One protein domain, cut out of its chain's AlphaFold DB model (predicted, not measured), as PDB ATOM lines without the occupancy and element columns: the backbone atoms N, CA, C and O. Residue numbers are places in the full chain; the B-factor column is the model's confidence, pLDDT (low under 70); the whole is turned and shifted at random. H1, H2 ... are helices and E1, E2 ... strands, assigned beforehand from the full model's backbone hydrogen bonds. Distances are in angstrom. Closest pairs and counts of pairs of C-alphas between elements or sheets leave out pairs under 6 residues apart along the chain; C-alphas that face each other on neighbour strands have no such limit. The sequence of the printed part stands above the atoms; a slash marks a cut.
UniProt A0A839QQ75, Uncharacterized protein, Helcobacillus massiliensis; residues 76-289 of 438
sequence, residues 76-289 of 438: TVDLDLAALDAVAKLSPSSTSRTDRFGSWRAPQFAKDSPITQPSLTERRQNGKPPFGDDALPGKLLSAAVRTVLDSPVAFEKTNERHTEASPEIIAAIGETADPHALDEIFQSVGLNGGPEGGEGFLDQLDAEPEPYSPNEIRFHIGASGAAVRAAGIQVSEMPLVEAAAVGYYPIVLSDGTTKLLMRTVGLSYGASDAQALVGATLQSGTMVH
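What this domain is: This is residues 76 to 289 of the 438 residues of an uncharacterized protein of Helcobacillus massiliensis (UniProt A0A839QQ75). What does one see first? A twisted antiparallel sheet of four long strands, E4 to E7, with short E3 added beside E5, makes a wall, and helices H1 and H2 lie over one face of it. H3 runs side by side with H2, and the small hairpin of E1 and E2 packs on H2 through E2. What are its make-up and size? The printed part has 214 residues with five named helices and seven named strands, in the order H1 E1 E2 H2 H3 H4 H5 E3 E4 E5 E6 E7, a mixed class of helices and strands. It is compact, with a radius of gyration of the C-alphas of 17.1 A, and elongated, spanning 57 by 36 by 32 A.

How they stand to each other: How is the large sheet built? E5, residues 240 to 253, has E3, residues 207 to 209, and E4, residues 220 to 231, on one side and E6, residues 258 to 271, on the other side. E7, residues 275 to 289, is an edge strand beside E6, and E4 to E7 form a meander, each strand the antiparallel neighbour of the one before. Within hydrogen-bond range are N 208 and O 252 at 2.9 A, N 227 and O 244 at 3.0 A, N 245 and O 265 at 3.0 A, and N 266 and O 281 at 2.9 A. Which helices are on it? H2, residues 136 to 149, has a height over the sheet of 8.0 A and its closest C-alphas to E5 are those of Leu 141 and Ala 243, 5.5 A. H1, residues 81 to 88, is on the same face over E4, with the C-alphas of Leu 84 and Ala 223 closest at 5.7 A. H4, residues 183 to 188, and H5, residues 201 to 204, only graze the sheet. What lies off it? H3, residues 166 to 173, touches H2 in a helical hairpin, a shallow tilt of 15 degrees, opposite ways, with the C-alphas of Lys 139 and Ala 172 closest at 5.4 A. E1, residues 90 to 98, and E2, residues 103 to 109, form an antiparallel hairpin, with N 93 and O 106 2.9 A apart; the closest C-alphas of E2 and H2 are those of Pro 107 and Arg 146, 6.3 A. Are the helix backbones complete? Every O i to N i+4 pair is within hydrogen-bond range in H1, H2, H3 and H4; H5 is too short for such a pair.

Where its parts are: Where are the anchor points? H1 begins at C-alpha 81 (91.439, 116.082, 40.745), and E7 ends at C-alpha 289 (101.410, 111.098, 46.805). Which elements are long? From first to last C-alpha E6 measures 42.5 A, E7 41.2 A, E5 39.8 A and H2 18.4 A.

The domain as a whole: Is anything cut or long? The printed part has no cut, and the links E2 to H2, H2 to H3 and H4 to H5 are long. Where is confidence low? The mean pLDDT of the printed part is 80.9, and 37 residues are under 70, among them 119 to 132 and 231 to 239.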
ATOM      1  N   THR A  76     102.906 114.169  52.650       85.00
ATOM      2  CA  THR A  76     102.026 113.796  51.541       85.00
ATOM      3  C   THR A  76     101.255 114.996  51.002       85.00
ATOM      4  O   THR A  76     100.828 115.866  51.757       85.00
ATOM      5  N   VAL A  77     101.009 115.004  49.695       87.12
ATOM      6  CA  VAL A  77     100.189 115.997  49.003       87.12
ATOM      7  C   VAL A  77      98.899 115.370  48.485       87.12
ATOM      8  O   VAL A  77      98.901 114.255  47.959       87.12
ATOM      9  N   ASP A  78      97.807 116.120  48.578       86.75
ATOM     10  CA  ASP A  78      96.554 115.754  47.930       86.75
ATOM     11  C   ASP A  78      96.617 116.069  46.432       86.75
ATOM     12  O   ASP A  78      97.117 117.119  46.012       86.75
ATOM     13  N   LEU A  79      96.095 115.159  45.610       86.75
ATOM     14  CA  LEU A  79      95.941 115.405  44.180       86.75
ATOM     15  C   LEU A  79      94.762 116.346  43.925       86.75
ATOM     16  O   LEU A  79      93.633 116.065  44.326       86.75
ATOM     17  N   ASP A  80      95.003 117.419  43.174       89.25
ATOM     18  CA  ASP A  80      93.938 118.283  42.664       89.25
ATOM     19  C   ASP A  80      93.245 117.615  41.466       89.25
ATOM     20  O   ASP A  80      93.633 117.796  40.309       89.25
ATOM     21  N   LEU A  81      92.211 116.820  41.752       89.69
ATOM     22  CA  LEU A  81      91.439 116.082  40.745       89.69
ATOM     23  C   LEU A  81      90.769 117.002  39.710       89.69
ATOM     24  O   LEU A  81      90.624 116.630  38.549       89.69
ATOM     25  N   ALA A  82      90.404 118.228  40.092       89.75
ATOM     26  CA  ALA A  82      89.810 119.180  39.161       89.75
ATOM     27  C   ALA A  82      90.859 119.738  38.185       89.75
ATOM     28  O   ALA A  82      90.581 119.893  36.991       89.75
ATOM     29  N   ALA A  83      92.075 120.014  38.666       89.00
ATOM     30  CA  ALA A  83      93.188 120.408  37.804       89.00
ATOM     31  C   ALA A  83      93.584 119.280  36.841       89.00
ATOM     32  O   ALA A  83      93.845 119.544  35.665       89.00
ATOM     33  N   LEU A  84      93.571 118.034  37.319       87.56
ATOM     34  CA  LEU A  84      93.779 116.833  36.512       87.56
ATOM     35  C   LEU A  84      92.792 116.758  35.333       87.56
ATOM     36  O   LEU A  84      93.197 116.703  34.165       87.56
ATOM     37  N   ASP A  85      91.496 116.865  35.621       90.75
ATOM     38  CA  ASP A  85      90.444 116.820  34.604       90.75
ATOM     39  C   ASP A  85      90.533 117.992  33.618       90.75
ATOM     40  O   ASP A  85      90.316 117.821  32.413       90.75
ATOM     41  N   ALA A  86      90.900 119.181  34.106       89.94
ATOM     42  CA  ALA A  86      91.090 120.362  33.271       89.94
ATOM     43  C   ALA A  86      92.238 120.179  32.264       89.94
ATOM     44  O   ALA A  86      92.082 120.524  31.089       89.94
ATOM     45  N   VAL A  87      93.367 119.598  32.690       87.75
ATOM     46  CA  VAL A  87      94.511 119.294  31.811       87.75
ATOM     47  C   VAL A  87      94.125 118.261  30.754       87.75
ATOM     48  O   VAL A  87      94.427 118.433  29.569       87.75
ATOM     49  N   ALA A  88      93.393 117.220  31.153       88.19
ATOM     50  CA  ALA A  88      92.909 116.198  30.231       88.19
ATOM     51  C   ALA A  88      91.743 116.659  29.344       88.19
ATOM     52  O   ALA A  88      91.385 115.958  28.392       88.19
ATOM     53  N   LYS A  89      91.163 117.835  29.620       91.38
ATOM     54  CA  LYS A  89      89.937 118.350  28.987       91.38
ATOM     55  C   LYS A  89      88.800 117.330  29.068       91.38
ATOM     56  O   LYS A  89      88.154 117.011  28.062       91.38
ATOM     57  N   LEU A  90      88.627 116.781  30.266       91.19
ATOM     58  CA  LEU A  90      87.658 115.746  30.577       91.19
ATOM     59  C   LEU A  90      86.302 116.361  30.935       91.19
ATOM     60  O   LEU A  90      86.215 117.403  31.579       91.19
ATOM     61  N   SER A  91      85.228 115.722  30.483       92.75
ATOM     62  CA  SER A  91      83.855 116.144  30.761       92.75
ATOM     63  C   SER A  91      82.896 114.946  30.794       92.75
ATOM     64  O   SER A  91      83.212 113.899  30.222       92.75
ATOM     65  N   PRO A  92      81.718 115.073  31.428       93.69
ATOM     66  CA  PRO A  92      80.664 114.065  31.352       93.69
ATOM     67  C   PRO A  92      80.178 113.857  29.912       93.69
ATOM     68  O   PRO A  92      79.793 114.809  29.233       93.69
ATOM     69  N   SER A  93      80.140 112.606  29.448       92.56
ATOM     70  CA  SER A  93      79.560 112.263  28.144       92.56
ATOM     71  C   SER A  93      78.029 112.156  28.181       92.56
ATOM     72  O   SER A  93      77.396 112.129  29.237       92.56
ATOM     73  N   SER A  94      77.409 111.984  27.009       91.38
ATOM     74  CA  SER A  94      75.995 111.592  26.911       91.38
ATOM     75  C   SER A  94      75.731 110.129  27.291       91.38
ATOM     76  O   SER A  94      74.572 109.743  27.453       91.38
ATOM     77  N   THR A  95      76.766 109.297  27.424       90.38
ATOM     78  CA  THR A  95      76.636 107.875  27.759       90.38
ATOM     79  C   THR A  95      76.469 107.718  29.266       90.38
ATOM     80  O   THR A  95      77.374 108.036  30.035       90.38
ATOM     81  N   SER A  96      75.302 107.236  29.689       91.94
ATOM     82  CA  SER A  96      75.048 106.859  31.082       91.94
ATOM     83  C   SER A  96      75.545 105.443  31.338       91.94
ATOM     84  O   SER A  96      75.370 104.569  30.487       91.94
ATOM     85  N   ARG A  97      76.114 105.215  32.518       91.69
ATOM     86  CA  ARG A  97      76.536 103.897  33.000       91.69
ATOM     87  C   ARG A  97      76.037 103.662  34.414       91.69
ATOM     88  O   ARG A  97      75.627 104.611  35.081       91.69
ATOM     89  N   THR A  98      76.046 102.397  34.818       92.25
ATOM     90  CA  THR A  98      75.546 101.949  36.116       92.25
ATOM     91  C   THR A  98      76.370 100.778  36.633       92.25
ATOM     92  O   THR A  98      76.791  99.902  35.868       92.25
ATOM     93  N   ASP A  99      76.541 100.762  37.945       93.12
ATOM     94  CA  ASP A  99      77.068  99.667  38.747       93.12
ATOM     95  C   ASP A  99      76.213  99.512  40.013       93.12
ATOM     96  O   ASP A  99      75.164 100.152  40.150       93.12
ATOM     97  N   ARG A 100      76.640  98.662  40.948       92.44
ATOM     98  CA  ARG A 100      75.914  98.456  42.209       92.44
ATOM     99  C   ARG A 100      75.778  99.695  43.112       92.44
ATOM    100  O   ARG A 100      74.923  99.664  43.995       92.44
ATOM    101  N   PHE A 101      76.580 100.748  42.928       92.81
ATOM    102  CA  PHE A 101      76.585 101.938  43.795       92.81
ATOM    103  C   PHE A 101      75.794 103.111  43.213       92.81
ATOM    104  O   PHE A 101      75.315 103.968  43.954       92.81
ATOM    105  N   GLY A 102      75.596 103.146  41.895       92.75
ATOM    106  CA  GLY A 102      74.761 104.163  41.273       92.75
ATOM    107  C   GLY A 102      75.004 104.312  39.783       92.75
ATOM    108  O   GLY A 102      75.553 103.437  39.115       92.75
ATOM    109  N   SER A 103      74.587 105.458  39.253       93.31
ATOM    110  CA  SER A 103      74.784 105.817  37.852       93.31
ATOM    111  C   SER A 103      75.680 107.039  37.723       93.31
ATOM    112  O   SER A 103      75.631 107.928  38.566       93.31
ATOM    113  N   TRP A 104      76.449 107.098  36.640       94.44
ATOM    114  CA  TRP A 104      77.326 108.221  36.292       94.44
ATOM    115  C   TRP A 104      77.363 108.410  34.772       94.44
ATOM    116  O   TRP A 104      76.826 107.601  34.002       94.44
ATOM    117  N   ARG A 105      78.018 109.482  34.321       93.94
ATOM    118  CA  ARG A 105      78.343 109.669  32.905       93.94
ATOM    119  C   ARG A 105      79.749 109.179  32.628       93.94
ATOM    120  O   ARG A 105      80.695 109.609  33.280       93.94
ATOM    121  N   ALA A 106      79.888 108.344  31.600       91.06
ATOM    122  CA  ALA A 106      81.205 107.937  31.128       91.06
ATOM    123  C   ALA A 106      82.033 109.181  30.749       91.06
ATOM    124  O   ALA A 106      81.447 110.151  30.245       91.06
ATOM    125  N   PRO A 107      83.363 109.164  30.915       91.94
ATOM    126  CA  PRO A 107      84.213 110.278  30.531       91.94
ATOM    127  C   PRO A 107      84.154 110.543  29.020       91.94
ATOM    128  O   PRO A 107      84.088 109.623  28.196       91.94
ATOM    129  N   GLN A 108      84.196 111.824  28.656       91.50
ATOM    130  CA  GLN A 108      84.382 112.325  27.300       91.50
ATOM    131  C   GLN A 108      85.523 113.335  27.267       91.50
ATOM    132  O   GLN A 108      85.524 114.329  27.993       91.50
ATOM    133  N   PHE A 109      86.454 113.101  26.350       91.38
ATOM    134  CA  PHE A 109      87.558 114.004  26.066       91.38
ATOM    135  C   PHE A 109      87.176 114.997  24.968       91.38
ATOM    136  O   PHE A 109      86.537 114.633  23.972       91.38
ATOM    137  N   ALA A 110      87.590 116.254  25.125       90.69
ATOM    138  CA  ALA A 110      87.539 117.219  24.033       90.69
ATOM    139  C   ALA A 110      88.393 116.743  22.841       90.69
ATOM    140  O   ALA A 110      89.374 116.025  23.014       90.69
ATOM    141  N   LYS A 111      88.054 117.163  21.614       87.19
ATOM    142  CA  LYS A 111      88.774 116.744  20.388       87.19
ATOM    143  C   LYS A 111      90.252 117.144  20.364       87.19
ATOM    144  O   LYS A 111      91.028 116.573  19.608       87.19
ATOM    145  N   ASP A 112      90.595 118.178  21.118       87.69
ATOM    146  CA  ASP A 112      91.933 118.733  21.299       87.69
ATOM    147  C   ASP A 112      92.530 118.330  22.661       87.69
ATOM    148  O   ASP A 112      93.430 119.001  23.178       87.69
ATOM    149  N   SER A 113      91.994 117.272  23.281       88.69
ATOM    150  CA  SER A 113      92.565 116.658  24.474       88.69
ATOM    151  C   SER A 113      93.879 115.955  24.123       88.69
ATOM    152  O   SER A 113      93.919 115.242  23.109       88.69
ATOM    153  N   PRO A 114      94.914 116.062  24.978       80.81
ATOM    154  CA  PRO A 114      96.155 115.306  24.806       80.81
ATOM    155  C   PRO A 114      95.927 113.784  24.749       80.81
ATOM    156  O   PRO A 114      96.680 113.084  24.084       80.81
ATOM    157  N   ILE A 115      94.846 113.277  25.357       83.00
ATOM    158  CA  ILE A 115      94.476 111.851  25.357       83.00
ATOM    159  C   ILE A 115      93.997 111.386  23.973       83.00
ATOM    160  O   ILE A 115      94.273 110.272  23.541       83.00
ATOM    161  N   THR A 116      93.275 112.250  23.254       81.19
ATOM    162  CA  THR A 116      92.748 111.942  21.908       81.19
ATOM    163  C   THR A 116      93.730 112.254  20.784       81.19
ATOM    164  O   THR A 116      93.545 111.791  19.660       81.19
ATOM    165  N   GLN A 117      94.769 113.037  21.081       78.94
ATOM    166  CA  GLN A 117      95.823 113.430  20.147       78.94
ATOM    167  C   GLN A 117      97.213 113.144  20.731       78.94
ATOM    168  O   GLN A 117      98.041 114.055  20.814       78.94
ATOM    169  N   PRO A 118      97.484 111.904  21.171       73.19
ATOM    170  CA  PRO A 118      98.739 111.615  21.834       73.19
ATOM    171  C   PRO A 118      99.889 111.696  20.821       73.19
ATOM    172  O   PRO A 118      99.790 111.217  19.686       73.19
ATOM    173  N   SER A 119     100.997 112.318  21.219       66.56
ATOM    174  CA  SER A 119     102.211 112.318  20.406       66.56
ATOM    175  C   SER A 119     102.871 110.946  20.487       66.56
ATOM    176  O   SER A 119     103.312 110.550  21.561       66.56
ATOM    177  N   LEU A 120     102.981 110.241  19.360       66.38
ATOM    178  CA  LEU A 120     103.794 109.026  19.270       66.38
ATOM    179  C   LEU A 120     105.266 109.377  19.534       66.38
ATOM    180  O   LEU A 120     105.867 110.143  18.777       66.38
ATOM    181  N   THR A 121     105.838 108.803  20.592       58.16
ATOM    182  CA  THR A 121     107.199 109.105  21.069       58.16
ATOM    183  C   THR A 121     108.305 108.599  20.130       58.16
ATOM    184  O   THR A 121     109.430 109.090  20.200       58.16
ATOM    185  N   GLU A 122     108.007 107.667  19.211       56.19
ATOM    186  CA  GLU A 122     108.997 107.030  18.326       56.19
ATOM    187  C   GLU A 122     108.604 106.961  16.838       56.19
ATOM    188  O   GLU A 122     107.449 107.126  16.440       56.19
ATOM    189  N   ARG A 123     109.633 106.792  15.990       47.47
ATOM    190  CA  ARG A 123     109.654 107.110  14.551       47.47
ATOM    191  C   ARG A 123     108.589 106.375  13.734       47.47
ATOM    192  O   ARG A 123     108.605 105.155  13.613       47.47
ATOM    193  N   ARG A 124     107.826 107.161  12.966       51.44
ATOM    194  CA  ARG A 124     107.206 106.734  11.701       51.44
ATOM    195  C   ARG A 124     108.237 105.955  10.870       51.44
ATOM    196  O   ARG A 124     109.170 106.569  10.342       51.44
ATOM    197  N   GLN A 125     108.084 104.642  10.704       46.81
ATOM    198  CA  GLN A 125     108.859 103.925   9.690       46.81
ATOM    199  C   GLN A 125     108.487 104.510   8.319       46.81
ATOM    200  O   GLN A 125     107.331 104.487   7.902       46.81
ATOM    201  N   ASN A 126     109.463 105.104   7.627       47.81
ATOM    202  CA  ASN A 126     109.286 105.697   6.296       47.81
ATOM    203  C   ASN A 126     108.195 106.790   6.201       47.81
ATOM    204  O   ASN A 126     107.606 106.990   5.139       47.81
ATOM    205  N   GLY A 127     107.905 107.498   7.302       50.94
ATOM    206  CA  GLY A 127     106.931 108.598   7.317       50.94
ATOM    207  C   GLY A 127     105.452 108.178   7.314       50.94
ATOM    208  O   GLY A 127     104.596 109.064   7.278       50.94
ATOM    209  N   LYS A 128     105.146 106.873   7.388       53.41
ATOM    210  CA  LYS A 128     103.775 106.335   7.436       53.41
ATOM    211  C   LYS A 128     103.383 105.899   8.859       53.41
ATOM    212  O   LYS A 128     104.261 105.448   9.597       53.41
ATOM    213  N   PRO A 129     102.100 106.020   9.247       58.28
ATOM    214  CA  PRO A 129     101.609 105.425  10.485       58.28
ATOM    215  C   PRO A 129     101.777 103.902  10.465       58.28
ATOM    216  O   PRO A 129     101.537 103.299   9.416       58.28
ATOM    217  N   PRO A 130     102.107 103.274  11.609       55.41
ATOM    218  CA  PRO A 130     102.248 101.820  11.719       55.41
ATOM    219  C   PRO A 130     100.986 101.045  11.293       55.41
ATOM    220  O   PRO A 130     101.099  99.905  10.862       55.41
ATOM    221  N   PHE A 131      99.808 101.682  11.335       62.69
ATOM    222  CA  PHE A 131      98.506 101.055  11.058       62.69
ATOM    223  C   PHE A 131      97.691 101.724   9.944       62.69
ATOM    224  O   PHE A 131      96.509 101.439   9.793       62.69
ATOM    225  N   GLY A 132      98.260 102.665   9.187       64.19
ATOM    226  CA  GLY A 132      97.503 103.387   8.152       64.19
ATOM    227  C   GLY A 132      96.477 104.418   8.669       64.19
ATOM    228  O   GLY A 132      96.018 105.228   7.868       64.19
ATOM    229  N   ASP A 133      96.170 104.441   9.974       73.12
ATOM    230  CA  ASP A 133      95.322 105.438  10.647       73.12
ATOM    231  C   ASP A 133      96.113 106.175  11.745       73.12
ATOM    232  O   ASP A 133      96.425 105.609  12.793       73.12
ATOM    233  N   ASP A 134      96.423 107.456  11.510       74.19
ATOM    234  CA  ASP A 134      97.113 108.330  12.476       74.19
ATOM    235  C   ASP A 134      96.278 108.566  13.758       74.19
ATOM    236  O   ASP A 134      96.833 108.948  14.787       74.19
ATOM    237  N   ALA A 135      94.956 108.339  13.725       79.69
ATOM    238  CA  ALA A 135      94.067 108.545  14.870       79.69
ATOM    239  C   ALA A 135      93.895 107.299  15.758       79.69
ATOM    240  O   ALA A 135      93.359 107.417  16.863       79.69
ATOM    241  N   LEU A 136      94.330 106.115  15.304       78.38
ATOM    242  CA  LEU A 136      94.148 104.858  16.038       78.38
ATOM    243  C   LEU A 136      94.722 104.900  17.469       78.38
ATOM    244  O   LEU A 136      93.992 104.506  18.379       78.38
ATOM    245  N   PRO A 137      95.940 105.421  17.730       79.12
ATOM    246  CA  PRO A 137      96.473 105.477  19.093       79.12
ATOM    247  C   PRO A 137      95.581 106.272  20.056       79.12
ATOM    248  O   PRO A 137      95.304 105.812  21.160       79.12
ATOM    249  N   GLY A 138      95.062 107.427  19.621       82.44
ATOM    250  CA  GLY A 138      94.143 108.240  20.426       82.44
ATOM    251  C   GLY A 138      92.781 107.573  20.644       82.44
ATOM    252  O   GLY A 138      92.212 107.674  21.731       82.44
ATOM    253  N   LYS A 139      92.265 106.843  19.643       85.25
ATOM    254  CA  LYS A 139      91.025 106.056  19.775       85.25
ATOM    255  C   LYS A 139      91.190 104.908  20.770       85.25
ATOM    256  O   LYS A 139      90.355 104.767  21.658       85.25
ATOM    257  N   LEU A 140      92.264 104.123  20.638       82.75
ATOM    258  CA  LEU A 140      92.587 103.011  21.538       82.75
ATOM    259  C   LEU A 140      92.730 103.491  22.973       82.75
ATOM    260  O   LEU A 140      92.143 102.915  23.881       82.75
ATOM    261  N   LEU A 141      93.463 104.583  23.164       87.00
ATOM    262  CA  LEU A 141      93.681 105.160  24.472       87.00
ATOM    263  C   LEU A 141      92.380 105.688  25.095       87.00
ATOM    264  O   LEU A 141      92.067 105.375  26.243       87.00
ATOM    265  N   SER A 142      91.576 106.429  24.326       87.69
ATOM    266  CA  SER A 142      90.261 106.883  24.789       87.69
ATOM    267  C   SER A 142      89.349 105.709  25.146       87.69
ATOM    268  O   SER A 142      88.599 105.810  26.115       87.69
ATOM    269  N   ALA A 143      89.385 104.621  24.374       86.81
ATOM    270  CA  ALA A 143      88.595 103.432  24.648       86.81
ATOM    271  C   ALA A 143      89.111 102.702  25.899       86.81
ATOM    272  O   ALA A 143      88.306 102.372  26.759       86.81
ATOM    273  N   ALA A 144      90.428 102.562  26.078       87.06
ATOM    274  CA  ALA A 144      91.031 101.977  27.279       87.06
ATOM    275  C   ALA A 144      90.637 102.740  28.553       87.06
ATOM    276  O   ALA A 144      90.233 102.130  29.544       87.06
ATOM    277  N   VAL A 145      90.676 104.077  28.524       89.88
ATOM    278  CA  VAL A 145      90.215 104.882  29.663       89.88
ATOM    279  C   VAL A 145      88.727 104.656  29.917       89.88
ATOM    280  O   VAL A 145      88.315 104.426  31.052       89.88
ATOM    281  N   ARG A 146      87.908 104.689  28.863       87.31
ATOM    282  CA  ARG A 146      86.460 104.559  29.008       87.31
ATOM    283  C   ARG A 146      86.050 103.158  29.430       87.31
ATOM    284  O   ARG A 146      85.117 103.074  30.201       87.31
ATOM    285  N   THR A 147      86.651 102.061  28.989       86.25
ATOM    286  CA  THR A 147      86.123 100.716  29.309       86.25
ATOM    287  C   THR A 147      86.935  99.911  30.296       86.25
ATOM    288  O   THR A 147      86.367  99.024  30.934       86.25
ATOM    289  N   VAL A 148      88.220 100.221  30.457       87.81
ATOM    290  CA  VAL A 148      89.084  99.519  31.409       87.81
ATOM    291  C   VAL A 148      89.215 100.335  32.687       87.81
ATOM    292  O   VAL A 148      88.856  99.841  33.758       87.81
ATOM    293  N   LEU A 149      89.652 101.598  32.586       89.00
ATOM    294  CA  LEU A 149      89.796 102.442  33.774       89.00
ATOM    295  C   LEU A 149      88.434 102.779  34.373       89.00
ATOM    296  O   LEU A 149      88.200 102.359  35.501       89.00
ATOM    297  N   ASP A 150      87.524 103.426  33.636       90.75
ATOM    298  CA  ASP A 150      86.123 103.705  34.030       90.75
ATOM    299  C   ASP A 150      85.151 102.580  33.681       90.75
ATOM    300  O   ASP A 150      84.018 102.794  33.255       90.75
ATOM    301  N   SER A 151      85.595 101.339  33.875       88.25
ATOM    302  CA  SER A 151      84.764 100.165  33.638       88.25
ATOM    303  C   SER A 151      83.468 100.193  34.468       88.25
ATOM    304  O   SER A 151      83.518 100.496  35.665       88.25
ATOM    305  N   PRO A 152      82.321  99.772  33.902       85.44
ATOM    306  CA  PRO A 152      81.122  99.476  34.682       85.44
ATOM    307  C   PRO A 152      81.323  98.405  35.761       85.44
ATOM    308  O   PRO A 152      80.537  98.325  36.698       85.44
ATOM    309  N   VAL A 153      82.380  97.600  35.630       89.81
ATOM    310  CA  VAL A 153      82.722  96.489  36.526       89.81
ATOM    311  C   VAL A 153      83.715  96.910  37.615       89.81
ATOM    312  O   VAL A 153      83.972  96.143  38.534       89.81
ATOM    313  N   ALA A 154      84.257  98.135  37.543       89.81
ATOM    314  CA  ALA A 154      85.330  98.622  38.419       89.81
ATOM    315  C   ALA A 154      85.044  98.427  39.912       89.81
ATOM    316  O   ALA A 154      85.952  98.128  40.682       89.81
ATOM    317  N   PHE A 155      83.780  98.590  40.302       91.56
ATOM    318  CA  PHE A 155      83.331  98.524  41.687       91.56
ATOM    319  C   PHE A 155      82.388  97.359  41.952       91.56
ATOM    320  O   PHE A 155      81.758  97.322  43.003       91.56
ATOM    321  N   GLU A 156      82.269  96.408  41.029       92.38
ATOM    322  CA  GLU A 156      81.443  95.219  41.228       92.38
ATOM    323  C   GLU A 156      82.156  94.180  42.099       92.38
ATOM    324  O   GLU A 156      83.385  94.127  42.171       92.38
ATOM    325  N   LYS A 157      81.367  93.310  42.740       90.25
ATOM    326  CA  LYS A 157      81.904  92.223  43.577       90.25
ATOM    327  C   LYS A 157      82.702  91.203  42.784       90.25
ATOM    328  O   LYS A 157      83.647  90.620  43.301       90.25
ATOM    329  N   THR A 158      82.296  90.958  41.547       89.00
ATOM    330  CA  THR A 158      82.869  89.935  40.677       89.00
ATOM    331  C   THR A 158      83.126  90.518  39.297       89.00
ATOM    332  O   THR A 158      82.571  91.549  38.916       89.00
ATOM    333  N   ASN A 159      83.956  89.830  38.516       88.38
ATOM    334  CA  ASN A 159      84.294  90.226  37.151       88.38
ATOM    335  C   ASN A 159      83.275  89.712  36.100       88.38
ATOM    336  O   ASN A 159      83.604  89.521  34.932       88.38
ATOM    337  N   GLU A 160      82.030  89.423  36.491       89.00
ATOM    338  CA  GLU A 160      81.037  88.761  35.621       89.00
ATOM    339  C   GLU A 160      80.605  89.612  34.421       89.00
ATOM    340  O   GLU A 160      80.312  89.076  33.355       89.00
ATOM    341  N   ARG A 161      80.618  90.940  34.567       90.50
ATOM    342  CA  ARG A 161      80.238  91.905  33.523       90.50
ATOM    343  C   ARG A 161      81.397  92.262  32.574       90.50
ATOM    344  O   ARG A 161      81.330  93.271  31.875       90.50
ATOM    345  N   HIS A 162      82.465  91.458  32.537       87.75
ATOM    346  CA  HIS A 162      83.665  91.704  31.719       87.75
ATOM    347  C   HIS A 162      83.376  91.913  30.223       87.75
ATOM    348  O   HIS A 162      84.087  92.665  29.557       87.75
ATOM    349  N   THR A 163      82.303  91.310  29.707       89.00
ATOM    350  CA  THR A 163      81.866  91.430  28.307       89.00
ATOM    351  C   THR A 163      81.436  92.850  27.912       89.00
ATOM    352  O   THR A 163      81.297  93.155  26.730       89.00
ATOM    353  N   GLU A 164      81.262  93.765  28.876       89.38
ATOM    354  CA  GLU A 164      80.976  95.181  28.608       89.38
ATOM    355  C   GLU A 164      82.206  95.971  28.125       89.38
ATOM    356  O   GLU A 164      82.051  97.078  27.606       89.38
ATOM    357  N   ALA A 165      83.425  95.430  28.268       85.69
ATOM    358  CA  ALA A 165      84.652  96.139  27.900       85.69
ATOM    359  C   ALA A 165      85.039  95.991  26.419       85.69
ATOM    360  O   ALA A 165      85.448  96.970  25.786       85.69
ATOM    361  N   SER A 166      84.892  94.787  25.860       84.75
ATOM    362  CA  SER A 166      85.324  94.445  24.498       84.75
ATOM    363  C   SER A 166      84.709  95.315  23.398       84.75
ATOM    364  O   SER A 166      85.472  95.799  22.556       84.75
ATOM    365  N   PRO A 167      83.387  95.601  23.389       87.56
ATOM    366  CA  PRO A 167      82.758  96.253  22.242       87.56
ATOM    367  C   PRO A 167      83.319  97.645  21.929       87.56
ATOM    368  O   PRO A 167      83.465  97.999  20.760       87.56
ATOM    369  N   GLU A 168      83.660  98.442  22.947       85.12
ATOM    370  CA  GLU A 168      84.186  99.799  22.733       85.12
ATOM    371  C   GLU A 168      85.635  99.780  22.223       85.12
ATOM    372  O   GLU A 168      85.994 100.584  21.361       85.12
ATOM    373  N   ILE A 169      86.454  98.837  22.708       84.31
ATOM    374  CA  ILE A 169      87.832  98.636  22.235       84.31
ATOM    375  C   ILE A 169      87.817  98.143  20.784       84.31
ATOM    376  O   ILE A 169      88.543  98.671  19.944       84.31
ATOM    377  N   ILE A 170      86.945  97.184  20.464       83.00
ATOM    378  CA  ILE A 170      86.770  96.678  19.100       83.00
ATOM    379  C   ILE A 170      86.279  97.783  18.160       83.00
ATOM    380  O   ILE A 170      86.850  97.962  17.087       83.00
ATOM    381  N   ALA A 171      85.306  98.596  18.577       83.69
ATOM    382  CA  ALA A 171      84.851  99.737  17.786       83.69
ATOM    383  C   ALA A 171      85.968 100.770  17.530       83.69
ATOM    384  O   ALA A 171      86.012 101.371  16.456       83.69
ATOM    385  N   ALA A 172      86.884 100.969  18.487       81.25
ATOM    386  CA  ALA A 172      88.049 101.838  18.312       81.25
ATOM    387  C   ALA A 172      89.065 101.280  17.299       81.25
ATOM    388  O   ALA A 172      89.683 102.060  16.572       81.25
ATOM    389  N   ILE A 173      89.204  99.951  17.241       76.62
ATOM    390  CA  ILE A 173      90.062  99.228  16.292       76.62
ATOM    391  C   ILE A 173      89.453  99.216  14.877       76.62
ATOM    392  O   ILE A 173      90.177  99.392  13.897       76.62
ATOM    393  N   GLY A 174      88.132  99.046  14.754       70.19
ATOM    394  CA  GLY A 174      87.395  99.091  13.487       70.19
ATOM    395  C   GLY A 174      86.150  98.192  13.456       70.19
ATOM    396  O   GLY A 174      86.051  97.206  14.177       70.19
ATOM    397  N   GLU A 175      85.190  98.512  12.580       59.44
ATOM    398  CA  GLU A 175      83.826  97.936  12.556       59.44
ATOM    399  C   GLU A 175      83.721  96.464  12.096       59.44
ATOM    400  O   GLU A 175      82.620  95.921  12.023       59.44
ATOM    401  N   THR A 176      84.830  95.805  11.747       62.34
ATOM    402  CA  THR A 176      84.814  94.478  11.098       62.34
ATOM    403  C   THR A 176      85.129  93.302  12.021       62.34
ATOM    404  O   THR A 176      85.010  92.156  11.585       62.34
ATOM    405  N   ALA A 177      85.526  93.546  13.272       68.25
ATOM    406  CA  ALA A 177      85.820  92.490  14.238       68.25
ATOM    407  C   ALA A 177      84.597  92.150  15.110       68.25
ATOM    408  O   ALA A 177      83.725  92.988  15.336       68.25
ATOM    409  N   ASP A 178      84.537  90.906  15.591       77.56
ATOM    410  CA  ASP A 178      83.534  90.472  16.566       77.56
ATOM    411  C   ASP A 178      83.637  91.351  17.831       77.56
ATOM    412  O   ASP A 178      84.723  91.413  18.420       77.56
ATOM    413  N   PRO A 179      82.556  92.034  18.266       80.38
ATOM    414  CA  PRO A 179      82.577  92.881  19.460       80.38
ATOM    415  C   PRO A 179      82.949  92.130  20.745       80.38
ATOM    416  O   PRO A 179      83.350  92.780  21.706       80.38
ATOM    417  N   HIS A 180      82.858  90.797  20.755       84.25
ATOM    418  CA  HIS A 180      83.185  89.927  21.888       84.25
ATOM    419  C   HIS A 180      84.558  89.251  21.774       84.25
ATOM    420  O   HIS A 180      84.927  88.436  22.619       84.25
ATOM    421  N   ALA A 181      85.362  89.601  20.762       79.62
ATOM    422  CA  ALA A 181      86.663  88.974  20.520       79.62
ATOM    423  C   ALA A 181      87.664  89.115  21.686       79.62
ATOM    424  O   ALA A 181      88.640  88.372  21.740       79.62
ATOM    425  N   LEU A 182      87.447  90.064  22.603       81.31
ATOM    426  CA  LEU A 182      88.329  90.327  23.744       81.31
ATOM    427  C   LEU A 182      87.736  89.874  25.085       81.31
ATOM    428  O   LEU A 182      88.361  90.100  26.121       81.31
ATOM    429  N   ASP A 183      86.567  89.223  25.088       86.25
ATOM    430  CA  ASP A 183      85.868  88.870  26.329       86.25
ATOM    431  C   ASP A 183      86.728  87.961  27.210       86.25
ATOM    432  O   ASP A 183      86.855  88.222  28.401       86.25
ATOM    433  N   GLU A 184      87.412  86.970  26.630       82.31
ATOM    434  CA  GLU A 184      88.320  86.084  27.375       82.31
ATOM    435  C   GLU A 184      89.499  86.848  28.006       82.31
ATOM    436  O   GLU A 184      89.885  86.562  29.139       82.31
ATOM    437  N   ILE A 185      90.046  87.863  27.321       81.56
ATOM    438  CA  ILE A 185      91.103  88.712  27.893       81.56
ATOM    439  C   ILE A 185      90.562  89.431  29.127       81.56
ATOM    440  O   ILE A 185      91.194  89.396  30.181       81.56
ATOM    441  N   PHE A 186      89.395  90.065  29.013       83.88
ATOM    442  CA  PHE A 186      88.814  90.854  30.099       83.88
ATOM    443  C   PHE A 186      88.136  90.017  31.179       83.88
ATOM    444  O   PHE A 186      87.922  90.513  32.279       83.88
ATOM    445  N   GLN A 187      87.834  88.750  30.912       83.62
ATOM    446  CA  GLN A 187      87.440  87.793  31.935       83.62
ATOM    447  C   GLN A 187      88.602  87.540  32.901       83.62
ATOM    448  O   GLN A 187      88.401  87.499  34.117       83.62
ATOM    449  N   SER A 188      89.812  87.404  32.353       78.75
ATOM    450  CA  SER A 188      91.022  87.100  33.112       78.75
ATOM    451  C   SER A 188      91.754  88.341  33.645       78.75
ATOM    452  O   SER A 188      92.403  88.266  34.688       78.75
ATOM    453  N   VAL A 189      91.656  89.490  32.970       77.50
ATOM    454  CA  VAL A 189      92.062  90.794  33.520       77.50
ATOM    455  C   VAL A 189      90.940  91.261  34.440       77.50
ATOM    456  O   VAL A 189      89.911  91.728  33.961       77.50
ATOM    457  N   GLY A 190      91.103  91.104  35.754       78.88
ATOM    458  CA  GLY A 190      90.078  91.459  36.739       78.88
ATOM    459  C   GLY A 190      89.726  92.946  36.683       78.88
ATOM    460  O   GLY A 190      90.381  93.764  37.326       78.88
ATOM    461  N   LEU A 191      88.687  93.325  35.928       87.50
ATOM    462  CA  LEU A 191      88.278  94.723  35.743       87.50
ATOM    463  C   LEU A 191      87.728  95.345  37.025       87.50
ATOM    464  O   LEU A 191      87.777  96.564  37.169       87.50
ATOM    465  N   ASN A 192      87.261  94.518  37.959       86.19
ATOM    466  CA  ASN A 192      86.940  94.891  39.338       86.19
ATOM    467  C   ASN A 192      88.192  95.134  40.212       86.19
ATOM    468  O   ASN A 192      88.073  95.371  41.413       86.19
ATOM    469  N   GLY A 193      89.395  95.024  39.640       77.62
ATOM    470  CA  GLY A 193      90.679  95.173  40.323       77.62
ATOM    471  C   GLY A 193      91.040  94.011  41.255       77.62
ATOM    472  O   GLY A 193      92.021  94.124  41.981       77.62
ATOM    473  N   GLY A 194      90.256  92.929  41.273       72.75
ATOM    474  CA  GLY A 194      90.542  91.725  42.055       72.75
ATOM    475  C   GLY A 194      91.453  90.734  41.315       72.75
ATOM    476  O   GLY A 194      91.646  90.855  40.100       72.75
ATOM    477  N   PRO A 195      92.020  89.731  42.014       65.31
ATOM    478  CA  PRO A 195      92.680  88.605  41.368       65.31
ATOM    479  C   PRO A 195      91.661  87.797  40.549       65.31
ATOM    480  O   PRO A 195      90.455  87.854  40.794       65.31
ATOM    481  N   GLU A 196      92.144  87.027  39.575       63.41
ATOM    482  CA  GLU A 196      91.295  86.246  38.671       63.41
ATOM    483  C   GLU A 196      90.320  85.333  39.442       63.41
ATOM    484  O   GLU A 196      90.732  84.490  40.240       63.41
ATOM    485  N   GLY A 197      89.015  85.527  39.219       61.75
ATOM    486  CA  GLY A 197      87.950  84.775  39.896       61.75
ATOM    487  C   GLY A 197      87.714  85.131  41.372       61.75
ATOM    488  O   GLY A 197      86.934  84.442  42.029       61.75
ATOM    489  N   GLY A 198      88.371  86.171  41.895       70.56
ATOM    490  CA  GLY A 198      88.224  86.654  43.268       70.56
ATOM    491  C   GLY A 198      87.229  87.809  43.439       70.56
ATOM    492  O   GLY A 198      86.641  88.312  42.478       70.56
ATOM    493  N   GLU A 199      87.063  88.232  44.694       81.12
ATOM    494  CA  GLU A 199      86.287  89.423  45.062       81.12
ATOM    495  C   GLU A 199      86.916  90.702  44.486       81.12
ATOM    496  O   GLU A 199      88.130  90.768  44.283       81.12
ATOM    497  N   GLY A 200      86.095  91.719  44.221       84.44
ATOM    498  CA  GLY A 200      86.536  93.024  43.731       84.44
ATOM    499  C   GLY A 200      87.445  93.755  44.712       84.44
ATOM    500  O   GLY A 200      87.393  93.542  45.922       84.44
ATOM    501  N   PHE A 201      88.278  94.652  44.183       84.19
ATOM    502  CA  PHE A 201      89.294  95.354  44.969       84.19
ATOM    503  C   PHE A 201      88.697  96.175  46.116       84.19
ATOM    504  O   PHE A 201      89.271  96.232  47.198       84.19
ATOM    505  N   LEU A 202      87.535  96.796  45.895       86.81
ATOM    506  CA  LEU A 202      86.846  97.557  46.936       86.81
ATOM    507  C   LEU A 202      86.309  96.673  48.062       86.81
ATOM    508  O   LEU A 202      86.417  97.059  49.221       86.81
ATOM    509  N   ASP A 203      85.791  95.481  47.749       87.56
ATOM    510  CA  ASP A 203      85.332  94.546  48.783       87.56
ATOM    511  C   ASP A 203      86.519  94.041  49.622       87.56
ATOM    512  O   ASP A 203      86.416  93.961  50.841       87.56
ATOM    513  N   GLN A 204      87.678  93.800  48.996       82.06
ATOM    514  CA  GLN A 204      88.915  93.442  49.710       82.06
ATOM    515  C   GLN A 204      89.424  94.560  50.627       82.06
ATOM    516  O   GLN A 204      90.070  94.286  51.637       82.06
ATOM    517  N   LEU A 205      89.166  95.817  50.259       79.50
ATOM    518  CA  LEU A 205      89.541  96.995  51.038       79.50
ATOM    519  C   LEU A 205      88.510  97.392  52.096       79.50
ATOM    520  O   LEU A 205      88.784  98.331  52.841       79.50
ATOM    521  N   ASP A 206      87.350  96.729  52.143       87.44
ATOM    522  CA  ASP A 206      86.196  97.170  52.934       87.44
ATOM    523  C   ASP A 206      85.895  98.665  52.693       87.44
ATOM    524  O   ASP A 206      85.862  99.498  53.604       87.44
ATOM    525  N   ALA A 207      85.782  99.013  51.408       89.88
ATOM    526  CA  ALA A 207      85.662 100.380  50.927       89.88
ATOM    527  C   ALA A 207      84.507 100.540  49.933       89.88
ATOM    528  O   ALA A 207      84.140  99.619  49.204       89.88
ATOM    529  N   GLU A 208      83.983 101.757  49.851       94.31
ATOM    530  CA  GLU A 208      82.964 102.164  48.884       94.31
ATOM    531  C   GLU A 208      83.477 103.354  48.061       94.31
ATOM    532  O   GLU A 208      84.341 104.098  48.532       94.31
ATOM    533  N   PRO A 209      83.007 103.566  46.822       93.75
ATOM    534  CA  PRO A 209      83.311 104.804  46.119       93.75
ATOM    535  C   PRO A 209      82.665 106.000  46.828       93.75
ATOM    536  O   PRO A 209      81.594 105.877  47.425       93.75
ATOM    537  N   GLU A 210      83.280 107.178  46.723       92.88
ATOM    538  CA  GLU A 210      82.605 108.407  47.140       92.88
ATOM    539  C   GLU A 210      81.297 108.582  46.336       92.88
ATOM    540  O   GLU A 210      81.284 108.302  45.132       92.88
ATOM    541  N   PRO A 211      80.182 109.017  46.957       90.25
ATOM    542  CA  PRO A 211      78.915 109.166  46.251       90.25
ATOM    543  C   PRO A 211      79.023 110.102  45.043       90.25
ATOM    544  O   PRO A 211      79.406 111.262  45.181       90.25
ATOM    545  N   TYR A 212      78.609 109.624  43.869       89.12
ATOM    546  CA  TYR A 212      78.620 110.396  42.622       89.12
ATOM    547  C   TYR A 212      77.215 110.667  42.079       89.12
ATOM    548  O   TYR A 212      76.282 109.873  42.232       89.12
ATOM    549  N   SER A 213      77.066 111.811  41.403       86.88
ATOM    550  CA  SER A 213      75.826 112.200  40.730       86.88
ATOM    551  C   SER A 213      75.693 111.544  39.344       86.88
ATOM    552  O   SER A 213      76.676 111.460  38.604       86.88
ATOM    553  N   PRO A 214      74.469 111.213  38.880       88.94
ATOM    554  CA  PRO A 214      74.218 110.699  37.525       88.94
ATOM    555  C   PRO A 214      74.663 111.602  36.367       88.94
ATOM    556  O   PRO A 214      74.613 111.186  35.207       88.94
ATOM    557  N   ASN A 215      75.036 112.850  36.653       89.38
ATOM    558  CA  ASN A 215      75.472 113.834  35.663       89.38
ATOM    559  C   ASN A 215      76.970 114.156  35.741       89.38
ATOM    560  O   ASN A 215      77.436 115.008  34.989       89.38
ATOM    561  N   GLU A 216      77.710 113.489  36.622       88.31
ATOM    562  CA  GLU A 216      79.136 113.717  36.838       88.31
ATOM    563  C   GLU A 216      79.965 112.551  36.289       88.31
ATOM    564  O   GLU A 216      79.458 111.453  36.030       88.31
ATOM    565  N   ILE A 217      81.250 112.826  36.074       90.00
ATOM    566  CA  ILE A 217      82.274 111.789  35.963       90.00
ATOM    567  C   ILE A 217      82.659 111.370  37.382       90.00
ATOM    568  O   ILE A 217      82.708 112.203  38.279       90.00
ATOM    569  N   ARG A 218      82.932 110.085  37.581       91.69
ATOM    570  CA  ARG A 218      83.418 109.542  38.866       91.69
ATOM    571  C   ARG A 218      84.910 109.200  38.853       91.69
ATOM    572  O   ARG A 218      85.462 108.744  39.847       91.69
ATOM    573  N   PHE A 219      85.506 109.305  37.671       91.69
ATOM    574  CA  PHE A 219      86.870 108.924  37.361       91.69
ATOM    575  C   PHE A 219      87.635 110.168  36.936       91.69
ATOM    576  O   PHE A 219      87.145 110.930  36.099       91.69
ATOM    577  N   HIS A 220      88.850 110.296  37.456       92.00
ATOM    578  CA  HIS A 220      89.764 111.397  37.174       92.00
ATOM    579  C   HIS A 220      91.063 110.850  36.592       92.00
ATOM    580  O   HIS A 220      91.436 109.716  36.880       92.00
ATOM    581  N   ILE A 221      91.784 111.624  35.789       88.19
ATOM    582  CA  ILE A 221      92.952 111.123  35.042       88.19
ATOM    583  C   ILE A 221      94.221 111.924  35.362       88.19
ATOM    584  O   ILE A 221      94.177 113.141  35.437       88.19
ATOM    585  N   GLY A 222      95.356 111.253  35.578       72.62
ATOM    586  CA  GLY A 222      96.574 111.854  36.151       72.62
ATOM    587  C   GLY A 222      97.266 112.956  35.338       72.62
ATOM    588  O   GLY A 222      96.953 113.203  34.176       72.62
ATOM    589  N   ALA A 223      98.266 113.608  35.949       54.53
ATOM    590  CA  ALA A 223      98.981 114.763  35.380       54.53
ATOM    591  C   ALA A 223      99.787 114.430  34.103       54.53
ATOM    592  O   ALA A 223     100.014 115.302  33.267       54.53
ATOM    593  N   SER A 224     100.125 113.150  33.921       64.50
ATOM    594  CA  SER A 224     100.695 112.538  32.705       64.50
ATOM    595  C   SER A 224      99.730 111.560  32.052       64.50
ATOM    596  O   SER A 224     100.133 110.520  31.538       64.50
ATOM    597  N   GLY A 225      98.437 111.868  32.170       67.44
ATOM    598  CA  GLY A 225      97.331 110.917  32.269       67.44
ATOM    599  C   GLY A 225      97.170 109.911  31.145       67.44
ATOM    600  O   GLY A 225      96.421 108.953  31.316       67.44
ATOM    601  N   ALA A 226      97.885 110.087  30.039       81.06
ATOM    602  CA  ALA A 226      98.148 109.005  29.127       81.06
ATOM    603  C   ALA A 226      99.320 109.274  28.195       81.06
ATOM    604  O   ALA A 226      99.660 110.418  27.889       81.06
ATOM    605  N   ALA A 227      99.849 108.191  27.648       83.94
ATOM    606  CA  ALA A 227     100.841 108.231  26.598       83.94
ATOM    607  C   ALA A 227     100.670 107.039  25.658       83.94
ATOM    608  O   ALA A 227     100.020 106.041  25.982       83.94
ATOM    609  N   VAL A 228     101.222 107.189  24.456       81.00
ATOM    610  CA  VAL A 228     101.273 106.119  23.466       81.00
ATOM    611  C   VAL A 228     102.663 106.044  22.865       81.00
ATOM    612  O   VAL A 228     103.282 107.068  22.565       81.00
ATOM    613  N   ARG A 229     103.127 104.829  22.598       78.44
ATOM    614  CA  ARG A 229     104.364 104.600  21.850       78.44
ATOM    615  C   ARG A 229     104.172 103.505  20.817       78.44
ATOM    616  O   ARG A 229     103.301 102.648  20.956       78.44
ATOM    617  N   ALA A 230     104.994 103.536  19.775       71.94
ATOM    618  CA  ALA A 230     105.198 102.341  18.974       71.94
ATOM    619  C   ALA A 230     105.963 101.343  19.852       71.94
ATOM    620  O   ALA A 230     106.994 101.707  20.414       71.94
ATOM    621  N   ALA A 231     105.449 100.130  20.013       67.06
ATOM    622  CA  ALA A 231     106.139  99.134  20.819       67.06
ATOM    623  C   ALA A 231     107.262  98.507  19.987       67.06
ATOM    624  O   ALA A 231     107.026  97.949  18.911       67.06
ATOM    625  N   GLY A 232     108.497  98.621  20.472       53.19
ATOM    626  CA  GLY A 232     109.671  98.002  19.865       53.19
ATOM    627  C   GLY A 232     109.884  96.596  20.411       53.19
ATOM    628  O   GLY A 232     110.767  96.398  21.239       53.19
ATOM    629  N   ILE A 233     109.082  95.615  19.991       52.91
ATOM    630  CA  ILE A 233     109.175  94.246  20.529       52.91
ATOM    631  C   ILE A 233     109.742  93.282  19.484       52.91
ATOM    632  O   ILE A 233     109.308  93.259  18.339       52.91
ATOM    633  N   GLN A 234     110.704  92.451  19.903       44.69
ATOM    634  CA  GLN A 234     111.357  91.410  19.086       44.69
ATOM    635  C   GLN A 234     110.512  90.133  18.890       44.69
ATOM    636  O   GLN A 234     110.861  89.279  18.080       44.69
ATOM    637  N   VAL A 235     109.424  89.973  19.648       40.25
ATOM    638  CA  VAL A 235     108.599  88.750  19.729       40.25
ATOM    639  C   VAL A 235     107.549  88.676  18.611       40.25
ATOM    640  O   VAL A 235     107.008  87.607  18.330       40.25
ATOM    641  N   SER A 236     107.248  89.796  17.949       50.06
ATOM    642  CA  SER A 236     106.305  89.858  16.835       50.06
ATOM    643  C   SER A 236     106.888  90.684  15.696       50.06
ATOM    644  O   SER A 236     107.345  91.797  15.912       50.06
ATOM    645  N   GLU A 237     106.824  90.169  14.466       60.28
ATOM    646  CA  GLU A 237     107.147  90.955  13.264       60.28
ATOM    647  C   GLU A 237     106.067  92.012  12.940       60.28
ATOM    648  O   GLU A 237     106.200  92.757  11.968       60.28
ATOM    649  N   MET A 238     104.979  92.081  13.722       64.81
ATOM    650  CA  MET A 238     103.877  93.018  13.503       64.81
ATOM    651  C   MET A 238     104.178  94.393  14.111       64.81
ATOM    652  O   MET A 238     104.721  94.468  15.216       64.81
ATOM    653  N   PRO A 239     103.767  95.495  13.456       67.69
ATOM    654  CA  PRO A 239     103.772  96.802  14.097       67.69
ATOM    655  C   PRO A 239     102.821  96.787  15.303       67.69
ATOM    656  O   PRO A 239     101.688  96.311  15.205       67.69
ATOM    657  N   LEU A 240     103.289  97.316  16.434       74.12
ATOM    658  CA  LEU A 240     102.567  97.372  17.704       74.12
ATOM    659  C   LEU A 240     102.479  98.824  18.192       74.12
ATOM    660  O   LEU A 240     103.428  99.596  18.044       74.12
ATOM    661  N   VAL A 241     101.348  99.194  18.786       77.44
ATOM    662  CA  VAL A 241     101.197 100.409  19.595       77.44
ATOM    663  C   VAL A 241     100.806 100.007  21.001       77.44
ATOM    664  O   VAL A 241      99.923  99.179  21.205       77.44
ATOM    665  N   GLU A 242     101.463 100.636  21.961       81.06
ATOM    666  CA  GLU A 242     101.100 100.589  23.366       81.06
ATOM    667  C   GLU A 242     100.460 101.912  23.756       81.06
ATOM    668  O   GLU A 242     100.976 102.979  23.420       81.06
ATOM    669  N   ALA A 243      99.341 101.829  24.463       83.50
ATOM    670  CA  ALA A 243      98.674 102.943  25.110       83.50
ATOM    671  C   ALA A 243      98.664 102.693  26.617       83.50
ATOM    672  O   ALA A 243      98.256 101.621  27.060       83.50
ATOM    673  N   ALA A 244      99.085 103.676  27.404       87.25
ATOM    674  CA  ALA A 244      99.021 103.609  28.855       87.25
ATOM    675  C   ALA A 244      98.271 104.815  29.418       87.25
ATOM    676  O   ALA A 244      98.373 105.914  28.874       87.25
ATOM    677  N   ALA A 245      97.530 104.610  30.504       88.88
ATOM    678  CA  ALA A 245      96.840 105.672  31.229       88.88
ATOM    679  C   ALA A 245      96.775 105.373  32.724       88.88
ATOM    680  O   ALA A 245      96.665 104.215  33.125       88.88
ATOM    681  N   VAL A 246      96.771 106.436  33.529       88.31
ATOM    682  CA  VAL A 246      96.576 106.376  34.985       88.31
ATOM    683  C   VAL A 246      95.386 107.236  35.342       88.31
ATOM    684  O   VAL A 246      95.307 108.393  34.921       88.31
ATOM    685  N   GLY A 247      94.501 106.716  36.178       90.00
ATOM    686  CA  GLY A 247      93.508 107.558  36.812       90.00
ATOM    687  C   GLY A 247      93.074 107.088  38.183       90.00
ATOM    688  O   GLY A 247      93.620 106.139  38.740       90.00
ATOM    689  N   TYR A 248      92.125 107.823  38.742       90.38
ATOM    690  CA  TYR A 248      91.865 107.883  40.166       90.38
ATOM    691  C   TYR A 248      90.369 107.872  40.452       90.38
ATOM    692  O   TYR A 248      89.582 108.521  39.760       90.38
ATOM    693  N   TYR A 249      90.024 107.170  41.526       92.12
ATOM    694  CA  TYR A 249      88.704 107.150  42.131       92.12
ATOM    695  C   TYR A 249      88.798 107.604  43.579       92.12
ATOM    696  O   TYR A 249      89.566 107.006  44.341       92.12
ATOM    697  N   PRO A 250      88.006 108.597  43.988       92.69
ATOM    698  CA  PRO A 250      87.765 108.844  45.397       92.69
ATOM    699  C   PRO A 250      87.005 107.661  46.005       92.69
ATOM    700  O   PRO A 250      85.984 107.216  45.473       92.69
ATOM    701  N   ILE A 251      87.532 107.124  47.101       92.62
ATOM    702  CA  ILE A 251      86.938 106.018  47.853       92.62
ATOM    703  C   ILE A 251      86.877 106.371  49.337       92.62
ATOM    704  O   ILE A 251      87.695 107.146  49.835       92.62
ATOM    705  N   VAL A 252      85.932 105.770  50.045       92.88
ATOM    706  CA  VAL A 252      85.719 105.918  51.481       92.88
ATOM    707  C   VAL A 252      85.878 104.544  52.122       92.88
ATOM    708  O   VAL A 252      85.189 103.595  51.750       92.88
ATOM    709  N   LEU A 253      86.819 104.425  53.056       88.38
ATOM    710  CA  LEU A 253      87.019 103.214  53.853       88.38
ATOM    711  C   LEU A 253      85.928 103.088  54.926       88.38
ATOM    712  O   LEU A 253      85.295 104.078  55.299       88.38
ATOM    713  N   SER A 254      85.745 101.891  55.487       87.25
ATOM    714  CA  SER A 254      84.748 101.641  56.540       87.25
ATOM    715  C   SER A 254      84.939 102.453  57.828       87.25
ATOM    716  O   SER A 254      83.978 102.672  58.569       87.25
ATOM    717  N   ASP A 255      86.146 102.968  58.082       84.75
ATOM    718  CA  ASP A 255      86.436 103.901  59.180       84.75
ATOM    719  C   ASP A 255      86.079 105.372  58.869       84.75
ATOM    720  O   ASP A 255      86.220 106.243  59.730       84.75
ATOM    721  N   GLY A 256      85.582 105.648  57.658       88.12
ATOM    722  CA  GLY A 256      85.219 106.974  57.161       88.12
ATOM    723  C   GLY A 256      86.369 107.750  56.511       88.12
ATOM    724  O   GLY A 256      86.154 108.879  56.071       88.12
ATOM    725  N   THR A 257      87.576 107.182  56.438       86.56
ATOM    726  CA  THR A 257      88.732 107.827  55.804       86.56
ATOM    727  C   THR A 257      88.584 107.843  54.286       86.56
ATOM    728  O   THR A 257      88.379 106.802  53.660       86.56
ATOM    729  N   THR A 258      88.764 109.013  53.676       87.94
ATOM    730  CA  THR A 258      88.826 109.151  52.216       87.94
ATOM    731  C   THR A 258      90.225 108.827  51.703       87.94
ATOM    732  O   THR A 258      91.226 109.308  52.238       87.94
ATOM    733  N   LYS A 259      90.304 108.030  50.635       87.12
ATOM    734  CA  LYS A 259      91.541 107.732  49.904       87.12
ATOM    735  C   LYS A 259      91.317 107.831  48.401       87.12
ATOM    736  O   LYS A 259      90.187 107.827  47.924       87.12
ATOM    737  N   LEU A 260      92.413 107.863  47.647       88.12
ATOM    738  CA  LEU A 260      92.381 107.687  46.201       88.12
ATOM    739  C   LEU A 260      92.755 106.250  45.845       88.12
ATOM    740  O   LEU A 260      93.832 105.761  46.204       88.12
ATOM    741  N   LEU A 261      91.864 105.584  45.117       87.94
ATOM    742  CA  LEU A 261      92.160 104.366  44.381       87.94
ATOM    743  C   LEU A 261      92.737 104.759  43.022       87.94
ATOM    744  O   LEU A 261      92.024 105.259  42.156       87.94
ATOM    745  N   MET A 262      94.025 104.510  42.835       87.88
ATOM    746  CA  MET A 262      94.706 104.650  41.559       87.88
ATOM    747  C   MET A 262      94.541 103.368  40.739       87.88
ATOM    748  O   MET A 262      94.690 102.254  41.253       87.88
ATOM    749  N   ARG A 263      94.270 103.530  39.446       87.88
ATOM    750  CA  ARG A 263      94.247 102.454  38.461       87.88
ATOM    751  C   ARG A 263      95.094 102.836  37.257       87.88
ATOM    752  O   ARG A 263      94.912 103.913  36.691       87.88
ATOM    753  N   THR A 264      95.970 101.927  36.854       87.25
ATOM    754  CA  THR A 264      96.838 102.079  35.685       87.25
ATOM    755  C   THR A 264      96.500 100.995  34.678       87.25
ATOM    756  O   THR A 264      96.427  99.819  35.035       87.25
ATOM    757  N   VAL A 265      96.284 101.382  33.422       86.75
ATOM    758  CA  VAL A 265      96.078 100.455  32.307       86.75
ATOM    759  C   VAL A 265      97.234 100.572  31.326       86.75
ATOM    760  O   VAL A 265      97.664 101.678  31.005       86.75
ATOM    761  N   GLY A 266      97.696  99.432  30.828       84.19
ATOM    762  CA  GLY A 266      98.496  99.312  29.614       84.19
ATOM    763  C   GLY A 266      97.729  98.461  28.608       84.19
ATOM    764  O   GLY A 266      97.295  97.362  28.942       84.19
ATOM    765  N   LEU A 267      97.533  98.965  27.394       82.12
ATOM    766  CA  LEU A 267      96.897  98.258  26.289       82.12
ATOM    767  C   LEU A 267      97.877  98.198  25.118       82.12
ATOM    768  O   LEU A 267      98.237  99.238  24.566       82.12
ATOM    769  N   SER A 268      98.284  96.997  24.720       79.31
ATOM    770  CA  SER A 268      99.042  96.770  23.491       79.31
ATOM    771  C   SER A 268      98.106  96.298  22.381       79.31
ATOM    772  O   SER A 268      97.239  95.447  22.589       79.31
ATOM    773  N   TYR A 269      98.266  96.871  21.190       78.50
ATOM    774  CA  TYR A 269      97.548  96.478  19.985       78.50
ATOM    775  C   TYR A 269      98.512  96.381  18.805       78.50
ATOM    776  O   TYR A 269      99.253  97.320  18.516       78.50
ATOM    777  N   GLY A 270      98.467  95.263  18.087       75.31
ATOM    778  CA  GLY A 270      99.175  95.086  16.823       75.31
ATOM    779  C   GLY A 270      98.324  94.314  15.841       75.31
ATOM    780  O   GLY A 270      97.514  93.485  16.241       75.31
ATOM    781  N   ALA A 271      98.492  94.572  14.553       70.38
ATOM    782  CA  ALA A 271      97.752  93.860  13.526       70.38
ATOM    783  C   ALA A 271      98.585  93.654  12.266       70.38
ATOM    784  O   ALA A 271      99.455  94.450  11.918       70.38
ATOM    785  N   SER A 272      98.268  92.564  11.583       65.88
ATOM    786  CA  SER A 272      98.709  92.192  10.245       65.88
ATOM    787  C   SER A 272      97.486  91.796   9.415       65.88
ATOM    788  O   SER A 272      96.375  91.697   9.939       65.88
ATOM    789  N   ASP A 273      97.692  91.492   8.134       60.91
ATOM    790  CA  ASP A 273      96.618  91.082   7.220       60.91
ATOM    791  C   ASP A 273      95.815  89.853   7.711       60.91
ATOM    792  O   ASP A 273      94.671  89.666   7.304       60.91
ATOM    793  N   ALA A 274      96.385  89.019   8.591       51.44
ATOM    794  CA  ALA A 274      95.779  87.759   9.044       51.44
ATOM    795  C   ALA A 274      95.596  87.634  10.569       51.44
ATOM    796  O   ALA A 274      94.969  86.677  11.040       51.44
ATOM    797  N   GLN A 275      96.195  88.529  11.357       63.09
ATOM    798  CA  GLN A 275      96.254  88.387  12.811       63.09
ATOM    799  C   GLN A 275      96.217  89.740  13.505       63.09
ATOM    800  O   GLN A 275      96.824  90.692  13.026       63.09
ATOM    801  N   ALA A 276      95.568  89.793  14.664       66.38
ATOM    802  CA  ALA A 276      95.694  90.899  15.597       66.38
ATOM    803  C   ALA A 276      96.164  90.387  16.957       66.38
ATOM    804  O   ALA A 276      95.830  89.281  17.382       66.38
ATOM    805  N   LEU A 277      96.952  91.206  17.632       70.75
ATOM    806  CA  LEU A 277      97.431  90.982  18.971       70.75
ATOM    807  C   LEU A 277      96.854  92.041  19.887       70.75
ATOM    808  O   LEU A 277      96.980  93.229  19.596       70.75
ATOM    809  N   VAL A 278      96.262  91.594  20.991       74.44
ATOM    810  CA  VAL A 278      95.803  92.480  22.057       74.44
ATOM    811  C   VAL A 278      96.358  91.990  23.383       74.44
ATOM    812  O   VAL A 278      96.193  90.818  23.735       74.44
ATOM    813  N   GLY A 279      97.033  92.885  24.097       75.62
ATOM    814  CA  GLY A 279      97.491  92.684  25.465       75.62
ATOM    815  C   GLY A 279      96.898  93.751  26.371       75.62
ATOM    816  O   GLY A 279      96.822  94.916  25.987       75.62
ATOM    817  N   ALA A 280      96.461  93.356  27.562       78.12
ATOM    818  CA  ALA A 280      95.957  94.279  28.567       78.12
ATOM    819  C   ALA A 280      96.611  93.987  29.917       78.12
ATOM    820  O   ALA A 280      96.621  92.844  30.381       78.12
ATOM    821  N   THR A 281      97.122  95.042  30.541       81.25
ATOM    822  CA  THR A 281      97.622  95.071  31.913       81.25
ATOM    823  C   THR A 281      96.786  96.067  32.695       81.25
ATOM    824  O   THR A 281      96.600  97.199  32.253       81.25
ATOM    825  N   LEU A 282      96.296  95.656  33.858       83.75
ATOM    826  CA  LEU A 282      95.589  96.519  34.792       83.75
ATOM    827  C   LEU A 282      96.220  96.379  36.171       83.75
ATOM    828  O   LEU A 282      96.295  95.278  36.718       83.75
ATOM    829  N   GLN A 283      96.589  97.514  36.742       82.19
ATOM    830  CA  GLN A 283      97.078  97.634  38.104       82.19
ATOM    831  C   GLN A 283      96.123  98.516  38.901       82.19
ATOM    832  O   GLN A 283      95.661  99.542  38.406       82.19
ATOM    833  N   SER A 284      95.782  98.103  40.118       83.38
ATOM    834  CA  SER A 284      94.885  98.835  41.018       83.38
ATOM    835  C   SER A 284      95.470  98.883  42.429       83.38
ATOM    836  O   SER A 284      95.928  97.875  42.974       83.38
ATOM    837  N   GLY A 285      95.483 100.064  43.041       81.31
ATOM    838  CA  GLY A 285      96.073 100.267  44.360       81.31
ATOM    839  C   GLY A 285      95.673 101.599  44.977       81.31
ATOM    840  O   GLY A 285      95.378 102.559  44.280       81.31
ATOM    841  N   THR A 286      95.670 101.667  46.301       80.56
ATOM    842  CA  THR A 286      95.575 102.936  47.020       80.56
ATOM    843  C   THR A 286      96.980 103.495  47.162       80.56
ATOM    844  O   THR A 286      97.931 102.756  47.437       80.56
ATOM    845  N   MET A 287      97.104 104.794  46.935       79.50
ATOM    846  CA  MET A 287      98.387 105.481  46.902       79.50
ATOM    847  C   MET A 287      98.293 106.742  47.746       79.50
ATOM    848  O   MET A 287      97.274 107.436  47.718       79.50
ATOM    849  N   VAL A 288      99.377 107.059  48.444       81.56
ATOM    850  CA  VAL A 288      99.652 108.431  48.868       81.56
ATOM    851  C   VAL A 288     100.574 109.064  47.838       81.56
ATOM    852  O   VAL A 288     101.306 108.367  47.136       81.56
ATOM    853  N   HIS A 289     100.538 110.382  47.723       86.12
ATOM    854  CA  HIS A 289     101.410 111.098  46.805       86.12
ATOM    855  C   HIS A 289     102.352 111.959  47.626       86.12
ATOM    856  O   HIS A 289     101.910 112.660  48.531       86.12
TER     857      HIS A 289